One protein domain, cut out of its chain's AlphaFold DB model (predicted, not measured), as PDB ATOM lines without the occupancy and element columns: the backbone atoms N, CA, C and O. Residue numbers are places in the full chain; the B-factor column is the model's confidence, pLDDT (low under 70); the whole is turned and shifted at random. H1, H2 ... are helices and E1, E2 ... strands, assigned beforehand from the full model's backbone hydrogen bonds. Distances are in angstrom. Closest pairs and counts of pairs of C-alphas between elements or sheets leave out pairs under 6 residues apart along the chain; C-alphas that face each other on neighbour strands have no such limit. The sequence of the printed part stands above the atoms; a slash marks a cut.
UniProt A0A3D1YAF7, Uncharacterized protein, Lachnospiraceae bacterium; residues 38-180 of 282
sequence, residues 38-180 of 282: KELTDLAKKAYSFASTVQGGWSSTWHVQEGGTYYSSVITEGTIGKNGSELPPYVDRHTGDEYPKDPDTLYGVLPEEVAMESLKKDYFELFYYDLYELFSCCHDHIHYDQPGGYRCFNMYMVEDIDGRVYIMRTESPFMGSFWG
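What this domain is: This is residues 38 to 180 of the 282 residues of an uncharacterized protein of Lachnospiraceae bacterium (UniProt A0A3D1YAF7). Little regular structure: a strongly twisted sheet meets one end each of packed helices H1 and H3, amid long loops. Of 143 printed residues, 51 are in H1 H2 E1 E2 H3 E3 E4; the class is mixed and the antiparallel sheet runs E1 E2 E4 E3. It is compact, radius of gyration of the C-alphas 15.9 A, spanning 49 by 35 by 30 A.

Where its parts are: Find E1 at residues 80 to 83, E2 at 106 to 109, E4 at 165 to 168, E3 at 157 to 159. From C-alpha 38 at (-32.093, 40.329, 62.590) H1 runs 25.4 A to residue 55. H2 is residues 57 to 63; H3, 116 to 126, ends at (-30.266, 32.385, 49.966).

How they stand to each other: Look between E2 and E4: N 108 and O 167 are 2.9 A apart. H1 touches H3, closest C-alphas Ala 47 and Leu 126, 5.4 A. H2 has 0 of 3 O i to N i+4 pairs within hydrogen-bond range and 1 of 4 i+3.

The domain as a whole: The printed part has no cut; pLDDT is under 70 at residues 55 to 80 and 170 to 180.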
ATOM      1  N   LYS A  38     -30.770  40.676  63.102       91.31
ATOM      2  CA  LYS A  38     -32.093  40.329  62.590       91.31
ATOM      3  C   LYS A  38     -32.060  39.875  61.130       91.31
ATOM      4  O   LYS A  38     -32.584  38.816  60.809       91.31
ATOM      5  N   GLU A  39     -31.437  40.645  60.240       92.31
ATOM      6  CA  GLU A  39     -31.371  40.293  58.813       92.31
ATOM      7  C   GLU A  39     -30.598  38.990  58.574       92.31
ATOM      8  O   GLU A  39     -30.994  38.184  57.733       92.31
ATOM      9  N   LEU A  40     -29.529  38.751  59.341       93.06
ATOM     10  CA  LEU A  40     -28.745  37.513  59.272       93.06
ATOM     11  C   LEU A  40     -29.552  36.299  59.748       93.06
ATOM     12  O   LEU A  40     -29.551  35.259  59.090       93.06
ATOM     13  N   THR A  41     -30.266  36.424  60.867       88.88
ATOM     14  CA  THR A  41     -31.114  35.339  61.388       88.88
ATOM     15  C   THR A  41     -32.334  35.086  60.502       88.88
ATOM     16  O   THR A  41     -32.633  33.930  60.216       88.88
ATOM     17  N   ASP A  42     -32.979  36.124  59.960       85.25
ATOM     18  CA  ASP A  42     -34.056  35.989  58.968       85.25
ATOM     19  C   ASP A  42     -33.568  35.272  57.692       85.25
ATOM     20  O   ASP A  42     -34.282  34.440  57.127       85.25
ATOM     21  N   LEU A  43     -32.347  35.570  57.230       88.62
ATOM     22  CA  LEU A  43     -31.734  34.888  56.090       88.62
ATOM     23  C   LEU A  43     -31.442  33.414  56.407       88.62
ATOM     24  O   LEU A  43     -31.808  32.543  55.618       88.62
ATOM     25  N   ALA A  44     -30.847  33.121  57.568       85.06
ATOM     26  CA  ALA A  44     -30.583  31.751  58.014       85.06
ATOM     27  C   ALA A  44     -31.873  30.924  58.129       85.06
ATOM     28  O   ALA A  44     -31.916  29.792  57.650       85.06
ATOM     29  N   LYS A  45     -32.947  31.503  58.682       80.06
ATOM     30  CA  LYS A  45     -34.287  30.896  58.746       80.06
ATOM     31  C   LYS A  45     -34.817  30.516  57.371       80.06
ATOM     32  O   LYS A  45     -35.235  29.379  57.148       80.06
ATOM     33  N   LYS A  46     -34.791  31.457  56.422       79.88
ATOM     34  CA  LYS A  46     -35.266  31.214  55.052       79.88
ATOM     35  C   LYS A  46     -34.445  30.129  54.357       79.88
ATOM     36  O   LYS A  46     -35.028  29.217  53.776       79.88
ATOM     37  N   ALA A  47     -33.117  30.198  54.462       81.00
ATOM     38  CA  ALA A  47     -32.201  29.196  53.921       81.00
ATOM     39  C   ALA A  47     -32.483  27.804  54.502       81.00
ATOM     40  O   ALA A  47     -32.660  26.840  53.756       81.00
ATOM     41  N   TYR A  48     -32.615  27.712  55.825       76.50
ATOM     42  CA  TYR A  48     -32.957  26.474  56.511       76.50
ATOM     43  C   TYR A  48     -34.320  25.932  56.068       76.50
ATOM     44  O   TYR A  48     -34.429  24.757  55.727       76.50
ATOM     45  N   SER A  49     -35.354  26.776  56.001       73.75
ATOM     46  CA  SER A  49     -36.694  26.381  55.539       73.75
ATOM     47  C   SER A  49     -36.671  25.831  54.113       73.75
ATOM     48  O   SER A  49     -37.296  24.806  53.831       73.75
ATOM     49  N   PHE A  50     -35.921  26.479  53.217       76.81
ATOM     50  CA  PHE A  50     -35.751  26.014  51.844       76.81
ATOM     51  C   PHE A  50     -35.090  24.631  51.817       76.81
ATOM     52  O   PHE A  50     -35.644  23.685  51.253       76.81
ATOM     53  N   ALA A  51     -33.931  24.493  52.468       74.38
ATOM     54  CA  ALA A  51     -33.185  23.239  52.532       74.38
ATOM     55  C   ALA A  51     -34.025  22.107  53.133       74.38
ATOM     56  O   ALA A  51     -34.077  21.011  52.582       74.38
ATOM     57  N   SER A  52     -34.759  22.410  54.204       70.56
ATOM     58  CA  SER A  52     -35.676  21.490  54.880       70.56
ATOM     59  C   SER A  52     -36.796  20.998  53.980       70.56
ATOM     60  O   SER A  52     -37.185  19.835  54.065       70.56
ATOM     61  N   THR A  53     -37.313  21.876  53.125       71.75
ATOM     62  CA  THR A  53     -38.392  21.546  52.191       71.75
ATOM     63  C   THR A  53     -37.885  20.631  51.084       71.75
ATOM     64  O   THR A  53     -38.551  19.659  50.733       71.75
ATOM     65  N   VAL A  54     -36.693  20.913  50.547       71.69
ATOM     66  CA  VAL A  54     -36.134  20.134  49.437       71.69
ATOM     67  C   VAL A  54     -35.527  18.813  49.918       71.69
ATOM     68  O   VAL A  54     -35.826  17.777  49.339       71.69
ATOM     69  N   GLN A  55     -34.709  18.817  50.973       66.75
ATOM     70  CA  GLN A  55     -34.003  17.622  51.461       66.75
ATOM     71  C   GLN A  55     -34.783  16.799  52.475       66.75
ATOM     72  O   GLN A  55     -34.659  15.578  52.495       66.75
ATOM     73  N   GLY A  56     -35.534  17.465  53.355       57.34
ATOM     74  CA  GLY A  56     -36.230  16.809  54.459       57.34
ATOM     75  C   GLY A  56     -37.383  15.934  53.993       57.34
ATOM     76  O   GLY A  56     -37.833  15.064  54.740       57.34
ATOM     77  N   GLY A  57     -37.842  16.154  52.758       54.69
ATOM     78  CA  GLY A  57     -39.072  15.584  52.260       54.69
ATOM     79  C   GLY A  57     -40.262  15.978  53.135       54.69
ATOM     80  O   GLY A  57     -40.173  16.723  54.108       54.69
ATOM     81  N   TRP A  58     -41.418  15.453  52.769       45.22
ATOM     82  CA  TRP A  58     -42.720  15.743  53.369       45.22
ATOM     83  C   TRP A  58     -42.771  15.724  54.917       45.22
ATOM     84  O   TRP A  58     -43.605  16.419  55.480       45.22
ATOM     85  N   SER A  59     -41.906  14.997  55.640       43.16
ATOM     86  CA  SER A  59     -41.970  14.902  57.112       43.16
ATOM     87  C   SER A  59     -41.651  16.204  57.864       43.16
ATOM     88  O   SER A  59     -42.170  16.401  58.958       43.16
ATOM     89  N   SER A  60     -40.831  17.107  57.312       44.41
ATOM     90  CA  SER A  60     -40.430  18.355  57.995       44.41
ATOM     91  C   SER A  60     -41.523  19.438  57.966       44.41
ATOM     92  O   SER A  60     -41.571  20.298  58.842       44.41
ATOM     93  N   THR A  61     -42.446  19.379  56.999       41.56
ATOM     94  CA  THR A  61     -43.559  20.341  56.840       41.56
ATOM     95  C   THR A  61     -44.769  20.046  57.730       41.56
ATOM     96  O   THR A  61     -45.621  20.917  57.888       41.56
ATOM     97  N   TRP A  62     -44.840  18.866  58.358       33.69
ATOM     98  CA  TRP A  62     -45.900  18.530  59.322       33.69
ATOM     99  C   TRP A  62     -45.793  19.298  60.647       33.69
ATOM    100  O   TRP A  62     -46.785  19.384  61.363       33.69
ATOM    101  N   HIS A  63     -44.629  19.874  60.963       38.78
ATOM    102  CA  HIS A  63     -44.378  20.528  62.252       38.78
ATOM    103  C   HIS A  63     -44.535  22.058  62.250       38.78
ATOM    104  O   HIS A  63     -44.323  22.677  63.285       38.78
ATOM    105  N   VAL A  64     -44.944  22.685  61.138       38.56
ATOM    106  CA  VAL A  64     -45.126  24.150  61.077       38.56
ATOM    107  C   VAL A  64     -46.592  24.524  60.801       38.56
ATOM    108  O   VAL A  64     -47.011  24.720  59.659       38.56
ATOM    109  N   GLN A  65     -47.362  24.644  61.885       32.22
ATOM    110  CA  GLN A  65     -48.651  25.350  62.020       32.22
ATOM    111  C   GLN A  65     -48.666  25.953  63.438       32.22
ATOM    112  O   GLN A  65     -48.259  25.263  64.360       32.22
ATOM    113  N   GLU A  66     -49.065  27.190  63.743       28.70
ATOM    114  CA  GLU A  66     -49.866  28.246  63.105       28.70
ATOM    115  C   GLU A  66     -49.299  29.611  63.566       28.70
ATOM    116  O   GLU A  66     -49.067  29.771  64.760       28.70
ATOM    117  N   GLY A  67     -49.157  30.628  62.692       31.78
ATOM    118  CA  GLY A  67     -49.012  32.009  63.201       31.78
ATOM    119  C   GLY A  67     -48.217  33.070  62.432       31.78
ATOM    120  O   GLY A  67     -48.258  34.220  62.861       31.78
ATOM    121  N   GLY A  68     -47.540  32.795  61.312       32.88
ATOM    122  CA  GLY A  68     -46.740  33.876  60.709       32.88
ATOM    123  C   GLY A  68     -46.062  33.567  59.386       32.88
ATOM    124  O   GLY A  68     -44.847  33.510  59.319       32.88
ATOM    125  N   THR A  69     -46.867  33.377  58.341       36.62
ATOM    126  CA  THR A  69     -46.489  33.408  56.914       36.62
ATOM    127  C   THR A  69     -45.207  32.656  56.524       36.62
ATOM    128  O   THR A  69     -44.169  33.242  56.234       36.62
ATOM    129  N   TYR A  70     -45.360  31.344  56.362       42.75
ATOM    130  CA  TYR A  70     -44.507  30.492  55.540       42.75
ATOM    131  C   TYR A  70     -45.405  29.900  54.450       42.75
ATOM    132  O   TYR A  70     -46.560  29.579  54.732       42.75
ATOM    133  N   TYR A  71     -44.935  29.772  53.207       35.50
ATOM    134  CA  TYR A  71     -45.676  29.057  52.159       35.50
ATOM    135  C   TYR A  71     -45.659  27.543  52.447       35.50
ATOM    136  O   TYR A  71     -45.163  26.750  51.659       35.50
ATOM    137  N   SER A  72     -46.205  27.118  53.589       35.34
ATOM    138  CA  SER A  72     -46.663  25.751  53.799       35.34
ATOM    139  C   SER A  72     -48.040  25.630  53.151       35.34
ATOM    140  O   SER A  72     -49.084  25.569  53.798       35.34
ATOM    141  N   SER A  73     -48.074  25.600  51.818       33.94
ATOM    142  CA  SER A  73     -49.222  25.013  51.135       33.94
ATOM    143  C   SER A  73     -49.168  23.505  51.364       33.94
ATOM    144  O   SER A  73     -48.643  22.764  50.544       33.94
ATOM    145  N   VAL A  74     -49.622  23.090  52.547       41.59
ATOM    146  CA  VAL A  74     -50.253  21.813  52.885       41.59
ATOM    147  C   VAL A  74     -50.206  20.791  51.733       41.59
ATOM    148  O   VAL A  74     -51.152  20.653  50.957       41.59
ATOM    149  N   ILE A  75     -49.088  20.071  51.615       44.72
ATOM    150  CA  ILE A  75     -48.979  18.879  50.767       44.72
ATOM    151  C   ILE A  75     -49.641  17.752  51.578       44.72
ATOM    152  O   ILE A  75     -49.063  17.213  52.517       44.72
ATOM    153  N   THR A  76     -50.920  17.479  51.308       41.28
ATOM    154  CA  THR A  76     -51.701  16.393  51.937       41.28
ATOM    155  C   THR A  76     -51.374  15.024  51.319       41.28
ATOM    156  O   THR A  76     -50.682  14.927  50.307       41.28
ATOM    157  N   GLU A  77     -51.933  13.931  51.851       41.38
ATOM    158  CA  GLU A  77     -51.895  12.619  51.176       41.38
ATOM    159  C   GLU A  77     -52.433  12.648  49.730       41.38
ATOM    160  O   GLU A  77     -52.066  11.796  48.926       41.38
ATOM    161  N   GLY A  78     -53.218  13.669  49.357       44.97
ATOM    162  CA  GLY A  78     -53.694  13.905  47.990       44.97
ATOM    163  C   GLY A  78     -52.681  14.535  47.020       44.97
ATOM    164  O   GLY A  78     -53.045  14.794  45.878       44.97
ATOM    165  N   THR A  79     -51.440  14.792  47.445       57.62
ATOM    166  CA  THR A  79     -50.367  15.409  46.628       57.62
ATOM    167  C   THR A  79     -49.206  14.461  46.295       57.62
ATOM    168  O   THR A  79     -48.213  14.885  45.698       57.62
ATOM    169  N   ILE A  80     -49.324  13.165  46.623       63.28
ATOM    170  CA  ILE A  80     -48.434  12.130  46.071       63.28
ATOM    171  C   ILE A  80     -48.708  12.055  44.570       63.28
ATOM    172  O   ILE A  80     -49.786  11.639  44.151       63.28
ATOM    173  N   GLY A  81     -47.741  12.495  43.769       70.25
ATOM    174  CA  GLY A  81     -47.913  12.576  42.326       70.25
ATOM    175  C   GLY A  81     -47.437  11.319  41.610       70.25
ATOM    176  O   GLY A  81     -48.142  10.818  40.739       70.25
ATOM    177  N   LYS A  82     -46.243  10.827  41.963       87.31
ATOM    178  CA  LYS A  82     -45.547   9.748  41.246       87.31
ATOM    179  C   LYS A  82     -44.680   8.913  42.186       87.31
ATOM    180  O   LYS A  82     -44.192   9.413  43.202       87.31
ATOM    181  N   ASN A  83     -44.459   7.654  41.831       88.00
ATOM    182  CA  ASN A  83     -43.384   6.844  42.397       88.00
ATOM    183  C   ASN A  83     -42.093   6.972  41.566       88.00
ATOM    184  O   ASN A  83     -42.105   7.498  40.450       88.00
ATOM    185  N   GLY A  84     -40.969   6.484  42.095       87.81
ATOM    186  CA  GLY A  84     -39.665   6.619  41.446       87.81
ATOM    187  C   GLY A  84     -39.603   6.042  40.028       87.81
ATOM    188  O   GLY A  84     -38.953   6.629  39.168       87.81
ATOM    189  N   SER A  85     -40.322   4.951  39.743       91.50
ATOM    190  CA  SER A  85     -40.318   4.319  38.412       91.50
ATOM    191  C   SER A  85     -41.050   5.123  37.329       91.50
ATOM    192  O   SER A  85     -40.853   4.871  36.142       91.50
ATOM    193  N   GLU A  86     -41.871   6.098  37.724       92.81
ATOM    194  CA  GLU A  86     -42.614   6.989  36.821       92.81
ATOM    195  C   GLU A  86     -41.844   8.275  36.479       92.81
ATOM    196  O   GLU A  86     -42.327   9.108  35.705       92.81
ATOM    197  N   LEU A  87     -40.666   8.463  37.073       92.88
ATOM    198  CA  LEU A  87     -39.839   9.655  36.929       92.88
ATOM    199  C   LEU A  87     -38.564   9.331  36.137       92.88
ATOM    200  O   LEU A  87     -38.110   8.183  36.143       92.88
ATOM    201  N   PRO A  88     -37.954  10.325  35.463       94.31
ATOM    202  CA  PRO A  88     -36.667  10.136  34.799       94.31
ATOM    203  C   PRO A  88     -35.624   9.541  35.755       94.31
ATOM    204  O   PRO A  88     -35.690   9.818  36.957       94.31
ATOM    205  N   PRO A  89     -34.650   8.747  35.277       93.81
ATOM    206  CA  PRO A  89     -33.607   8.186  36.133       93.81
ATOM    207  C   PRO A  89     -32.758   9.290  36.780       93.81
ATOM    208  O   PRO A  89     -32.805  10.460  36.402       93.81
ATOM    209  N   TYR A  90     -31.990   8.936  37.805       91.81
ATOM    210  CA  TYR A  90     -30.872   9.782  38.209       91.81
ATOM    211  C   TYR A  90     -29.804   9.751  37.118       91.81
ATOM    212  O   TYR A  90     -29.547   8.692  36.558       91.81
ATOM    213  N   VAL A  91     -29.177  10.890  36.841       91.19
ATOM    214  CA  VAL A  91     -28.075  10.987  35.879       91.19
ATOM    215  C   VAL A  91     -26.853  11.478  36.627       91.19
ATOM    216  O   VAL A  91     -26.888  12.571  37.195       91.19
ATOM    217  N   ASP A  92     -25.794  10.674  36.654       90.25
ATOM    218  CA  ASP A  92     -24.534  11.094  37.260       90.25
ATOM    219  C   ASP A  92     -23.923  12.252  36.463       90.25
ATOM    220  O   ASP A  92     -23.762  12.176  35.244       90.25
ATOM    221  N   ARG A  93     -23.601  13.347  37.154       88.50
ATOM    222  CA  ARG A  93     -23.110  14.589  36.540       88.50
ATOM    223  C   ARG A  93     -21.728  14.446  35.901       88.50
ATOM    224  O   ARG A  93     -21.403  15.237  35.018       88.50
ATOM    225  N   HIS A  94     -20.929  13.471  36.333       87.69
ATOM    226  CA  HIS A  94     -19.555  13.265  35.874       87.69
ATOM    227  C   HIS A  94     -19.475  12.236  34.754       87.69
ATOM    228  O   HIS A  94     -18.748  12.447  33.783       87.69
ATOM    229  N   THR A  95     -20.218  11.131  34.867       88.00
ATOM    230  CA  THR A  95     -20.163  10.042  33.878       88.00
ATOM    231  C   THR A  95     -21.285  10.101  32.845       88.00
ATOM    232  O   THR A  95     -21.123   9.589  31.737       88.00
ATOM    233  N   GLY A  96     -22.411  10.744  33.172       89.75
ATOM    234  CA  GLY A  96     -23.631  10.719  32.366       89.75
ATOM    235  C   GLY A  96     -24.411   9.407  32.470       89.75
ATOM    236  O   GLY A  96     -25.385   9.229  31.742       89.75
ATOM    237  N   ASP A  97     -23.999   8.489  33.349       91.56
ATOM    238  CA  ASP A  97     -24.685   7.212  33.522       91.56
ATOM    239  C   ASP A  97     -26.051   7.405  34.185       91.56
ATOM    240  O   ASP A  97     -26.207   8.166  35.145       91.56
ATOM    241  N   GLU A  98     -27.033   6.656  33.687       94.19
ATOM    242  CA  GLU A  98     -28.393   6.648  34.211       94.19
ATOM    243  C   GLU A  98     -28.572   5.562  35.280       94.19
ATOM    244  O   GLU A  98     -28.214   4.396  35.088       94.19
ATOM    245  N   TYR A  99     -29.197   5.933  36.394       91.25
ATOM    246  CA  TYR A  99     -29.520   5.040  37.499       91.25
ATOM    247  C   TYR A  99     -31.025   5.078  37.773       91.25
ATOM    248  O   TYR A  99     -31.576   6.158  38.016       91.25
ATOM    249  N   PRO A 100     -31.718   3.926  37.761       92.25
ATOM    250  CA  PRO A 100     -33.144   3.892  38.042       92.25
ATOM    251  C   PRO A 100     -33.416   4.341  39.478       92.25
ATOM    252  O   PRO A 100     -32.658   4.031  40.401       92.25
ATOM    253  N   LYS A 101     -34.522   5.060  39.654       89.88
ATOM    254  CA  LYS A 101     -35.064   5.389  40.972       89.88
ATOM    255  C   LYS A 101     -35.742   4.160  41.575       89.88
ATOM    256  O   LYS A 101     -36.241   3.299  40.849       89.88
ATOM    257  N   ASP A 102     -35.759   4.094  42.901       87.19
ATOM    258  CA  ASP A 102     -36.450   3.033  43.627       87.19
ATOM    259  C   ASP A 102     -37.977   3.169  43.416       87.19
ATOM    260  O   ASP A 102     -38.526   4.246  43.675       87.19
ATOM    261  N   PRO A 103     -38.672   2.124  42.922       87.00
ATOM    262  CA  PRO A 103     -40.118   2.158  42.704       87.00
ATOM    263  C   PRO A 103     -40.932   2.386  43.984       87.00
ATOM    264  O   PRO A 103     -42.060   2.860  43.886       87.00
ATOM    265  N   ASP A 104     -40.382   2.091  45.163       84.06
ATOM    266  CA  ASP A 104     -41.061   2.297  46.446       84.06
ATOM    267  C   ASP A 104     -40.868   3.727  46.983       84.06
ATOM    268  O   ASP A 104     -41.566   4.157  47.905       84.06
ATOM    269  N   THR A 105     -39.956   4.505  46.386       81.88
ATOM    270  CA  THR A 105     -39.777   5.916  46.741       81.88
ATOM    271  C   THR A 105     -40.906   6.753  46.150       81.88
ATOM    272  O   THR A 105     -41.136   6.768  44.939       81.88
ATOM    273  N   LEU A 106     -41.604   7.483  47.016       82.00
ATOM    274  CA  LEU A 106     -42.703   8.363  46.636       82.00
ATOM    275  C   LEU A 106     -42.212   9.791  46.431       82.00
ATOM    276  O   LEU A 106     -41.324  10.255  47.143       82.00
ATOM    277  N   TYR A 107     -42.846  10.505  45.509       83.00
ATOM    278  CA  TYR A 107     -42.547  11.899  45.229       83.00
ATOM    279  C   TYR A 107     -43.815  12.757  45.265       83.00
ATOM    280  O   TYR A 107     -44.842  12.433  44.656       83.00
ATOM    281  N   GLY A 108     -43.732  13.870  45.991       79.88
ATOM    282  CA  GLY A 108     -44.770  14.893  46.045       79.88
ATOM    283  C   GLY A 108     -44.621  15.866  44.883       79.88
ATOM    284  O   GLY A 108     -43.506  16.278  44.570       79.88
ATOM    285  N   VAL A 109     -45.731  16.222  44.239       81.88
ATOM    286  CA  VAL A 109     -45.737  17.232  43.170       81.88
ATOM    287  C   VAL A 109     -45.830  18.636  43.773       81.88
ATOM    288  O   VAL A 109     -46.627  18.868  44.681       81.88
ATOM    289  N   LEU A 110     -45.023  19.573  43.274       77.94
ATOM    290  CA  LEU A 110     -45.129  20.989  43.641       77.94
ATOM    291  C   LEU A 110     -46.264  21.686  42.863       77.94
ATOM    292  O   LEU A 110     -46.695  21.161  41.828       77.94
ATOM    293  N   PRO A 111     -46.764  22.852  43.327       78.88
ATOM    294  CA  PRO A 111     -47.761  23.646  42.604       78.88
ATOM    295  C   PRO A 111     -47.373  23.927  41.145       78.88
ATOM    296  O   PRO A 111     -46.195  23.920  40.793       78.88
ATOM    297  N   GLU A 112     -48.361  24.151  40.276       78.62
ATOM    298  CA  GLU A 112     -48.136  24.244  38.821       78.62
ATOM    299  C   GLU A 112     -47.284  25.435  38.398       78.62
ATOM    300  O   GLU A 112     -46.602  25.398  37.379       78.62
ATOM    301  N   GLU A 113     -47.334  26.488  39.197       75.88
ATOM    302  CA  GLU A 113     -46.578  27.715  39.042       75.88
ATOM    303  C   GLU A 113     -45.091  27.572  39.398       75.88
ATOM    304  O   GLU A 113     -44.303  28.459  39.068       75.88
ATOM    305  N   VAL A 114     -44.696  26.479  40.062       79.38
ATOM    306  CA  VAL A 114     -43.313  26.254  40.488       79.38
ATOM    307  C   VAL A 114     -42.540  25.517  39.399       79.38
ATOM    308  O   VAL A 114     -42.837  24.367  39.077       79.38
ATOM    309  N   ALA A 115     -41.500  26.168  38.879       84.88
ATOM    310  CA  ALA A 115     -40.577  25.601  37.902       84.88
ATOM    311  C   ALA A 115     -39.187  25.357  38.509       84.88
ATOM    312  O   ALA A 115     -38.789  25.990  39.492       84.88
ATOM    313  N   MET A 116     -38.402  24.479  37.879       86.75
ATOM    314  CA  MET A 116     -37.028  24.197  38.308       86.75
ATOM    315  C   MET A 116     -36.161  25.470  38.325       86.75
ATOM    316  O   MET A 116     -35.428  25.724  39.279       86.75
ATOM    317  N   GLU A 117     -36.299  26.315  37.301       88.06
ATOM    318  CA  GLU A 117     -35.552  27.574  37.187       88.06
ATOM    319  C   GLU A 117     -35.909  28.587  38.286       88.06
ATOM    320  O   GLU A 117     -35.019  29.279  38.785       88.06
ATOM    321  N   SER A 118     -37.177  28.666  38.713       82.56
ATOM    322  CA  SER A 118     -37.558  29.551  39.823       82.56
ATOM    323  C   SER A 118     -36.989  29.054  41.148       82.56
ATOM    324  O   SER A 118     -36.415  29.845  41.885       82.56
ATOM    325  N   LEU A 119     -37.033  27.741  41.407       83.50
ATOM    326  CA  LEU A 119     -36.433  27.163  42.616       83.50
ATOM    327  C   LEU A 119     -34.924  27.381  42.668       83.50
ATOM    328  O   LEU A 119     -34.378  27.693  43.721       83.50
ATOM    329  N   LYS A 120     -34.249  27.244  41.524       88.19
ATOM    330  CA  LYS A 120     -32.820  27.526  41.408       88.19
ATOM    331  C   LYS A 120     -32.512  28.994  41.699       88.19
ATOM    332  O   LYS A 120     -31.554  29.283  42.410       88.19
ATOM    333  N   LYS A 121     -33.313  29.922  41.172       85.31
ATOM    334  CA  LYS A 121     -33.162  31.355  41.450       85.31
ATOM    335  C   LYS A 121     -33.333  31.649  42.942       85.31
ATOM    336  O   LYS A 121     -32.441  32.249  43.531       85.31
ATOM    337  N   ASP A 122     -34.422  31.173  43.539       84.44
ATOM    338  CA  ASP A 122     -34.724  31.378  44.959       84.44
ATOM    339  C   ASP A 122     -33.636  30.767  45.856       84.44
ATOM    340  O   ASP A 122     -33.245  31.353  46.862       84.44
ATOM    341  N   TYR A 123     -33.070  29.626  45.454       85.75
ATOM    342  CA  TYR A 123     -31.938  29.012  46.140       85.75
ATOM    343  C   TYR A 123     -30.711  29.936  46.185       85.75
ATOM    344  O   TYR A 123     -30.164  30.180  47.258       85.75
ATOM    345  N   PHE A 124     -30.287  30.499  45.050       88.25
ATOM    346  CA  PHE A 124     -29.110  31.383  44.994       88.25
ATOM    347  C   PHE A 124     -29.372  32.807  45.530       88.25
ATOM    348  O   PHE A 124     -28.439  33.592  45.716       88.25
ATOM    349  N   GLU A 125     -30.623  33.153  45.845       87.06
ATOM    350  CA  GLU A 125     -30.941  34.315  46.687       87.06
ATOM    351  C   GLU A 125     -30.624  34.061  48.171       87.06
ATOM    352  O   GLU A 125     -30.430  35.012  48.930       87.06
ATOM    353  N   LEU A 126     -30.515  32.794  48.583       86.12
ATOM    354  CA  LEU A 126     -30.266  32.385  49.966       86.12
ATOM    355  C   LEU A 126     -28.831  31.895  50.179       86.12
ATOM    356  O   LEU A 126     -28.195  32.275  51.163       86.12
ATOM    357  N   PHE A 127     -28.310  31.091  49.255       88.19
ATOM    358  CA  PHE A 127     -27.020  30.413  49.373       88.19
ATOM    359  C   PHE A 127     -25.959  31.014  48.453       88.19
ATOM    360  O   PHE A 127     -26.251  31.483  47.354       88.19
ATOM    361  N   TYR A 128     -24.711  31.012  48.921       89.69
ATOM    362  CA  TYR A 128     -23.577  31.583  48.192       89.69
ATOM    363  C   TYR A 128     -23.193  30.710  46.991       89.69
ATOM    364  O   TYR A 128     -22.871  31.216  45.923       89.69
ATOM    365  N   TYR A 129     -23.290  29.394  47.161       85.88
ATOM    366  CA  TYR A 129     -23.075  28.369  46.145       85.88
ATOM    367  C   TYR A 129     -24.041  27.206  46.402       85.88
ATOM    368  O   TYR A 129     -24.825  27.246  47.351       85.88
ATOM    369  N   ASP A 130     -24.002  26.172  45.561       85.31
ATOM    370  CA  ASP A 130     -24.839  24.980  45.720       85.31
ATOM    371  C   ASP A 130     -24.315  24.042  46.810       85.31
ATOM    372  O   ASP A 130     -23.845  22.935  46.551       85.31
ATOM    373  N   LEU A 131     -24.418  24.524  48.048       80.75
ATOM    374  CA  LEU A 131     -24.061  23.857  49.299       80.75
ATOM    375  C   LEU A 131     -24.655  22.446  49.423       80.75
ATOM    376  O   LEU A 131     -24.108  21.585  50.104       80.75
ATOM    377  N   TYR A 132     -25.783  22.196  48.768       77.69
ATOM    378  CA  TYR A 132     -26.505  20.933  48.862       77.69
ATOM    379  C   TYR A 132     -26.471  20.111  47.576       77.69
ATOM    380  O   TYR A 132     -27.157  19.091  47.488       77.69
ATOM    381  N   GLU A 133     -25.703  20.568  46.588       80.50
ATOM    382  CA  GLU A 133     -25.566  19.953  45.272       80.50
ATOM    383  C   GLU A 133     -26.911  19.586  44.635       80.50
ATOM    384  O   GLU A 133     -27.077  18.520  44.031       80.50
ATOM    385  N   LEU A 134     -27.906  20.464  44.778       82.44
ATOM    386  CA  LEU A 134     -29.246  20.268  44.231       82.44
ATOM    387  C   LEU A 134     -29.262  20.497  42.715       82.44
ATOM    388  O   LEU A 134     -29.974  19.816  41.977       82.44
ATOM    389  N   PHE A 135     -28.442  21.413  42.220       85.75
ATOM    390  CA  PHE A 135     -28.432  21.873  40.833       85.75
ATOM    391  C   PHE A 135     -27.095  21.622  40.123       85.75
ATOM    392  O   PHE A 135     -27.063  21.494  38.900       85.75
ATOM    393  N   SER A 136     -25.999  21.524  40.866       83.75
ATOM    394  CA  SER A 136     -24.619  21.455  40.382       83.75
ATOM    395  C   SER A 136     -23.743  20.596  41.296       83.75
ATOM    396  O   SER A 136     -24.090  20.340  42.441       83.75
ATOM    397  N   CYS A 137     -22.616  20.123  40.763       82.88
ATOM    398  CA  CYS A 137     -21.536  19.531  41.550       82.88
ATOM    399  C   CYS A 137     -20.584  20.663  41.937       82.88
ATOM    400  O   CYS A 137     -19.941  21.225  41.049       82.88
ATOM    401  N   CYS A 138     -20.544  21.033  43.213       76.38
ATOM    402  CA  CYS A 138     -19.786  22.198  43.677       76.38
ATOM    403  C   CYS A 138     -18.693  21.846  44.680       76.38
ATOM    404  O   CYS A 138     -17.781  22.651  44.846       76.38
ATOM    405  N   HIS A 139     -18.763  20.682  45.321       74.75
ATOM    406  CA  HIS A 139     -17.743  20.255  46.269       74.75
ATOM    407  C   HIS A 139     -16.690  19.401  45.585       74.75
ATOM    408  O   HIS A 139     -16.984  18.615  44.679       74.75
ATOM    409  N   ASP A 140     -15.465  19.502  46.085       76.06
ATOM    410  CA  ASP A 140     -14.412  18.579  45.697       76.06
ATOM    411  C   ASP A 140     -14.685  17.203  46.313       76.06
ATOM    412  O   ASP A 140     -14.704  17.020  47.534       76.06
ATOM    413  N   HIS A 141     -14.907  16.210  45.452       76.88
ATOM    414  CA  HIS A 141     -15.142  14.832  45.861       76.88
ATOM    415  C   HIS A 141     -14.535  13.834  44.866       76.88
ATOM    416  O   HIS A 141     -14.305  14.134  43.695       76.88
ATOM    417  N   ILE A 142     -14.286  12.602  45.321       79.69
ATOM    418  CA  ILE A 142     -13.816  11.524  44.441       79.69
ATOM    419  C   ILE A 142     -14.993  11.060  43.573       79.69
ATOM    420  O   ILE A 142     -16.076  10.758  44.084       79.69
ATOM    421  N   HIS A 143     -14.792  11.013  42.260       82.62
ATOM    422  CA  HIS A 143     -15.823  10.626  41.297       82.62
ATOM    423  C   HIS A 143     -16.039   9.110  41.286       82.62
ATOM    424  O   HIS A 143     -15.091   8.350  41.476       82.62
ATOM    425  N   TYR A 144     -17.276   8.662  41.043       80.94
ATOM    426  CA  TYR A 144     -17.680   7.249  41.103       80.94
ATOM    427  C   TYR A 144     -16.831   6.285  40.253       80.94
ATOM    428  O   TYR A 144     -16.711   5.107  40.589       80.94
ATOM    429  N   ASP A 145     -16.225   6.766  39.168       80.00
ATOM    430  CA  ASP A 145     -15.336   5.989  38.300       80.00
ATOM    431  C   ASP A 145     -13.939   5.738  38.908       80.00
ATOM    432  O   ASP A 145     -13.129   5.000  38.339       80.00
ATOM    433  N   GLN A 146     -13.661   6.300  40.087       82.88
ATOM    434  CA  GLN A 146     -12.407   6.172  40.821       82.88
ATOM    435  C   GLN A 146     -12.584   5.387  42.137       82.88
ATOM    436  O   GLN A 146     -13.668   5.362  42.726       82.88
ATOM    437  N   PRO A 147     -11.523   4.728  42.650       83.44
ATOM    438  CA  PRO A 147     -11.588   4.003  43.918       83.44
ATOM    439  C   PRO A 147     -12.026   4.896  45.085       83.44
ATOM    440  O   PRO A 147     -11.357   5.875  45.405       83.44
ATOM    441  N   GLY A 148     -13.120   4.518  45.750       77.69
ATOM    442  CA  GLY A 148     -13.691   5.291  46.861       77.69
ATOM    443  C   GLY A 148     -14.579   6.459  46.429       77.69
ATOM    444  O   GLY A 148     -14.941   7.276  47.270       77.69
ATOM    445  N   GLY A 149     -14.921   6.546  45.143       81.31
ATOM    446  CA  GLY A 149     -15.778   7.591  44.610       81.31
ATOM    447  C   GLY A 149     -17.268   7.403  44.860       81.31
ATOM    448  O   GLY A 149     -17.765   6.287  45.033       81.31
ATOM    449  N   TYR A 150     -17.985   8.523  44.812       80.19
ATOM    450  CA  TYR A 150     -19.432   8.591  44.990       80.19
ATOM    451  C   TYR A 150     -20.117   9.071  43.714       80.19
ATOM    452  O   TYR A 150     -19.536   9.817  42.920       80.19
ATOM    453  N   ARG A 151     -21.361   8.623  43.517       85.31
ATOM    454  CA  ARG A 151     -22.213   9.125  42.435       85.31
ATOM    455  C   ARG A 151     -22.653  10.547  42.756       85.31
ATOM    456  O   ARG A 151     -22.989  10.824  43.904       85.31
ATOM    457  N   CYS A 152     -22.691  11.406  41.746       85.69
ATOM    458  CA  CYS A 152     -23.056  12.810  41.903       85.69
ATOM    459  C   CYS A 152     -24.344  13.114  41.137       85.69
ATOM    460  O   CYS A 152     -24.329  13.300  39.921       85.69
ATOM    461  N   PHE A 153     -25.471  13.166  41.844       85.81
ATOM    462  CA  PHE A 153     -26.763  13.576  41.298       85.81
ATOM    463  C   PHE A 153     -27.682  14.104  42.398       85.81
ATOM    464  O   PHE A 153     -27.546  13.742  43.566       85.81
ATOM    465  N   ASN A 154     -28.665  14.926  42.021       84.94
ATOM    466  CA  ASN A 154     -29.718  15.338  42.943       84.94
ATOM    467  C   ASN A 154     -30.657  14.156  43.204       84.94
ATOM    468  O   ASN A 154     -31.327  13.668  42.290       84.94
ATOM    469  N   MET A 155     -30.704  13.698  44.454       81.25
ATOM    470  CA  MET A 155     -31.599  12.617  44.859       81.25
ATOM    471  C   MET A 155     -32.987  13.090  45.310       81.25
ATOM    472  O   MET A 155     -33.932  12.300  45.296       81.25
ATOM    473  N   TYR A 156     -33.099  14.366  45.674       80.69
ATOM    474  CA  TYR A 156     -34.224  14.965  46.383       80.69
ATOM    475  C   TYR A 156     -35.272  15.594  45.475       80.69
ATOM    476  O   TYR A 156     -36.444  15.596  45.826       80.69
ATOM    477  N   MET A 157     -34.883  16.127  44.321       85.69
ATOM    478  CA  MET A 157     -35.796  16.827  43.421       85.69
ATOM    479  C   MET A 157     -35.601  16.366  41.982       85.69
ATOM    480  O   MET A 157     -34.486  16.072  41.552       85.69
ATOM    481  N   VAL A 158     -36.697  16.306  41.231       89.62
ATOM    482  CA  VAL A 158     -36.688  15.903  39.827       89.62
ATOM    483  C   VAL A 158     -37.760  16.653  39.050       89.62
ATOM    484  O   VAL A 158     -38.868  16.864  39.538       89.62
ATOM    485  N   GLU A 159     -37.411  17.056  37.836       91.50
ATOM    486  CA  GLU A 159     -38.350  17.559  36.840       91.50
ATOM    487  C   GLU A 159     -38.727  16.406  35.903       91.50
ATOM    488  O   GLU A 159     -37.861  15.626  35.493       91.50
ATOM    489  N   ASP A 160     -40.015  16.246  35.610       91.88
ATOM    490  CA  ASP A 160     -40.467  15.257  34.637       91.88
ATOM    491  C   ASP A 160     -40.458  15.796  33.197       91.88
ATOM    492  O   ASP A 160     -40.078  16.933  32.924       91.88
ATOM    493  N   ILE A 161     -40.878  14.959  32.246       90.19
ATOM    494  CA  ILE A 161     -40.878  15.310  30.820       90.19
ATOM    495  C   ILE A 161     -41.810  16.481  30.464       90.19
ATOM    496  O   ILE A 161     -41.611  17.120  29.432       90.19
ATOM    497  N   ASP A 162     -42.804  16.764  31.308       90.06
ATOM    498  CA  ASP A 162     -43.771  17.845  31.123       90.06
ATOM    499  C   ASP A 162     -43.338  19.131  31.854       90.06
ATOM    500  O   ASP A 162     -44.062  20.128  31.838       90.06
ATOM    501  N   GLY A 163     -42.156  19.133  32.483       90.44
ATOM    502  CA  GLY A 163     -41.635  20.266  33.248       90.44
ATOM    503  C   GLY A 163     -42.212  20.370  34.662       90.44
ATOM    504  O   GLY A 163     -42.119  21.421  35.294       90.44
ATOM    505  N   ARG A 164     -42.858  19.313  35.175       89.62
ATOM    506  CA  ARG A 164     -43.397  19.300  36.540       89.62
ATOM    507  C   ARG A 164     -42.320  18.929  37.533       89.62
ATOM    508  O   ARG A 164     -41.632  17.924  37.372       89.62
ATOM    509  N   VAL A 165     -42.222  19.723  38.596       87.19
ATOM    510  CA  VAL A 165     -41.242  19.512  39.658       87.19
ATOM    511  C   VAL A 165     -41.824  18.647  40.768       87.19
ATOM    512  O   VAL A 165     -42.927  18.885  41.270       87.19
ATOM    513  N   TYR A 166     -41.034  17.661  41.166       86.81
ATOM    514  CA  TYR A 166     -41.338  16.720  42.222       86.81
ATOM    515  C   TYR A 166     -40.221  16.698  43.260       86.81
ATOM    516  O   TYR A 166     -39.042  16.742  42.910       86.81
ATOM    517  N   ILE A 167     -40.599  16.561  44.527       83.31
ATOM    518  CA  ILE A 167     -39.688  16.410  45.666       83.31
ATOM    519  C   ILE A 167     -39.880  15.046  46.326       83.31
ATOM    520  O   ILE A 167     -41.001  14.559  46.490       83.31
ATOM    521  N   MET A 168     -38.770  14.407  46.670       80.50
ATOM    522  CA  MET A 168     -38.718  13.079  47.260       80.50
ATOM    523  C   MET A 168     -39.361  13.090  48.646       80.50
ATOM    524  O   MET A 168     -39.070  13.936  49.490       80.50
ATOM    525  N   ARG A 169     -40.215  12.103  48.911       72.88
ATOM    526  CA  ARG A 169     -40.717  11.830  50.251       72.88
ATOM    527  C   ARG A 169     -39.654  11.055  51.017       72.88
ATOM    528  O   ARG A 169     -39.553   9.839  50.889       72.88
ATOM    529  N   THR A 170     -38.912  11.756  51.854       62.69
ATOM    530  CA  THR A 170     -38.066  11.143  52.877       62.69
ATOM    531  C   THR A 170     -38.652  11.400  54.256       62.69
ATOM    532  O   THR A 170     -39.278  12.433  54.476       62.69
ATOM    533  N   GLU A 171     -38.421  10.480  55.186       48.91
ATOM    534  CA  GLU A 171     -38.308  10.835  56.598       48.91
ATOM    535  C   GLU A 171     -36.846  11.208  56.798       48.91
ATOM    536  O   GLU A 171     -35.989  10.327  56.757       48.91
ATOM    537  N   SER A 172     -36.512  12.494  56.918       44.19
ATOM    538  CA  SER A 172     -35.124  12.826  57.239       44.19
ATOM    539  C   SER A 172     -34.854  12.477  58.710       44.19
ATOM    540  O   SER A 172     -35.425  13.123  59.596       44.19
ATOM    541  N   PRO A 173     -33.970  11.501  59.009       39.41
ATOM    542  CA  PRO A 173     -33.644  11.136  60.388       39.41
ATOM    543  C   PRO A 173     -32.890  12.251  61.129       39.41
ATOM    544  O   PRO A 173     -32.762  12.199  62.350       39.41
ATOM    545  N   PHE A 174     -32.403  13.262  60.401       43.03
ATOM    546  CA  PHE A 174     -31.674  14.405  60.945       43.03
ATOM    547  C   PHE A 174     -32.549  15.634  61.189       43.03
ATOM    548  O   PHE A 174     -32.064  16.582  61.786       43.03
ATOM    549  N   MET A 175     -33.809  15.658  60.743       46.47
ATOM    550  CA  MET A 175     -34.614  16.891  60.781       46.47
ATOM    551  C   MET A 175     -35.827  16.824  61.704       46.47
ATOM    552  O   MET A 175     -36.288  17.866  62.156       46.47
ATOM    553  N   GLY A 176     -36.310  15.622  62.036       40.53
ATOM    554  CA  GLY A 176     -37.383  15.436  63.025       40.53
ATOM    555  C   GLY A 176     -36.927  15.557  64.485       40.53
ATOM    556  O   GLY A 176     -37.758  15.602  65.383       40.53
ATOM    557  N   SER A 177     -35.617  15.590  64.737       42.00
ATOM    558  CA  SER A 177     -35.024  15.564  66.081       42.00
ATOM    559  C   SER A 177     -34.446  16.901  66.539       42.00
ATOM    560  O   SER A 177     -34.188  17.049  67.729       42.00
ATOM    561  N   PHE A 178     -34.258  17.871  65.638       45.69
ATOM    562  CA  PHE A 178     -33.763  19.194  66.025       45.69
ATOM    563  C   PHE A 178     -34.872  20.129  66.496       45.69
ATOM    564  O   PHE A 178     -34.579  21.047  67.255       45.69
ATOM    565  N   TRP A 179     -36.119  19.899  66.056       49.56
ATOM    566  CA  TRP A 179     -37.162  20.901  66.212       49.56
ATOM    567  C   TRP A 179     -38.560  20.341  66.603       49.56
ATOM    568  O   TRP A 179     -39.417  20.145  65.745       49.56
ATOM    569  N   GLY A 180     -38.807  20.087  67.903       43.41
ATOM    570  CA  GLY A 180     -40.146  19.833  68.496       43.41
ATOM    571  C   GLY A 180     -40.977  21.110  68.765       43.41
ATOM    572  O   GLY A 180     -40.590  22.188  68.346       43.41
TER     573      GLY A 180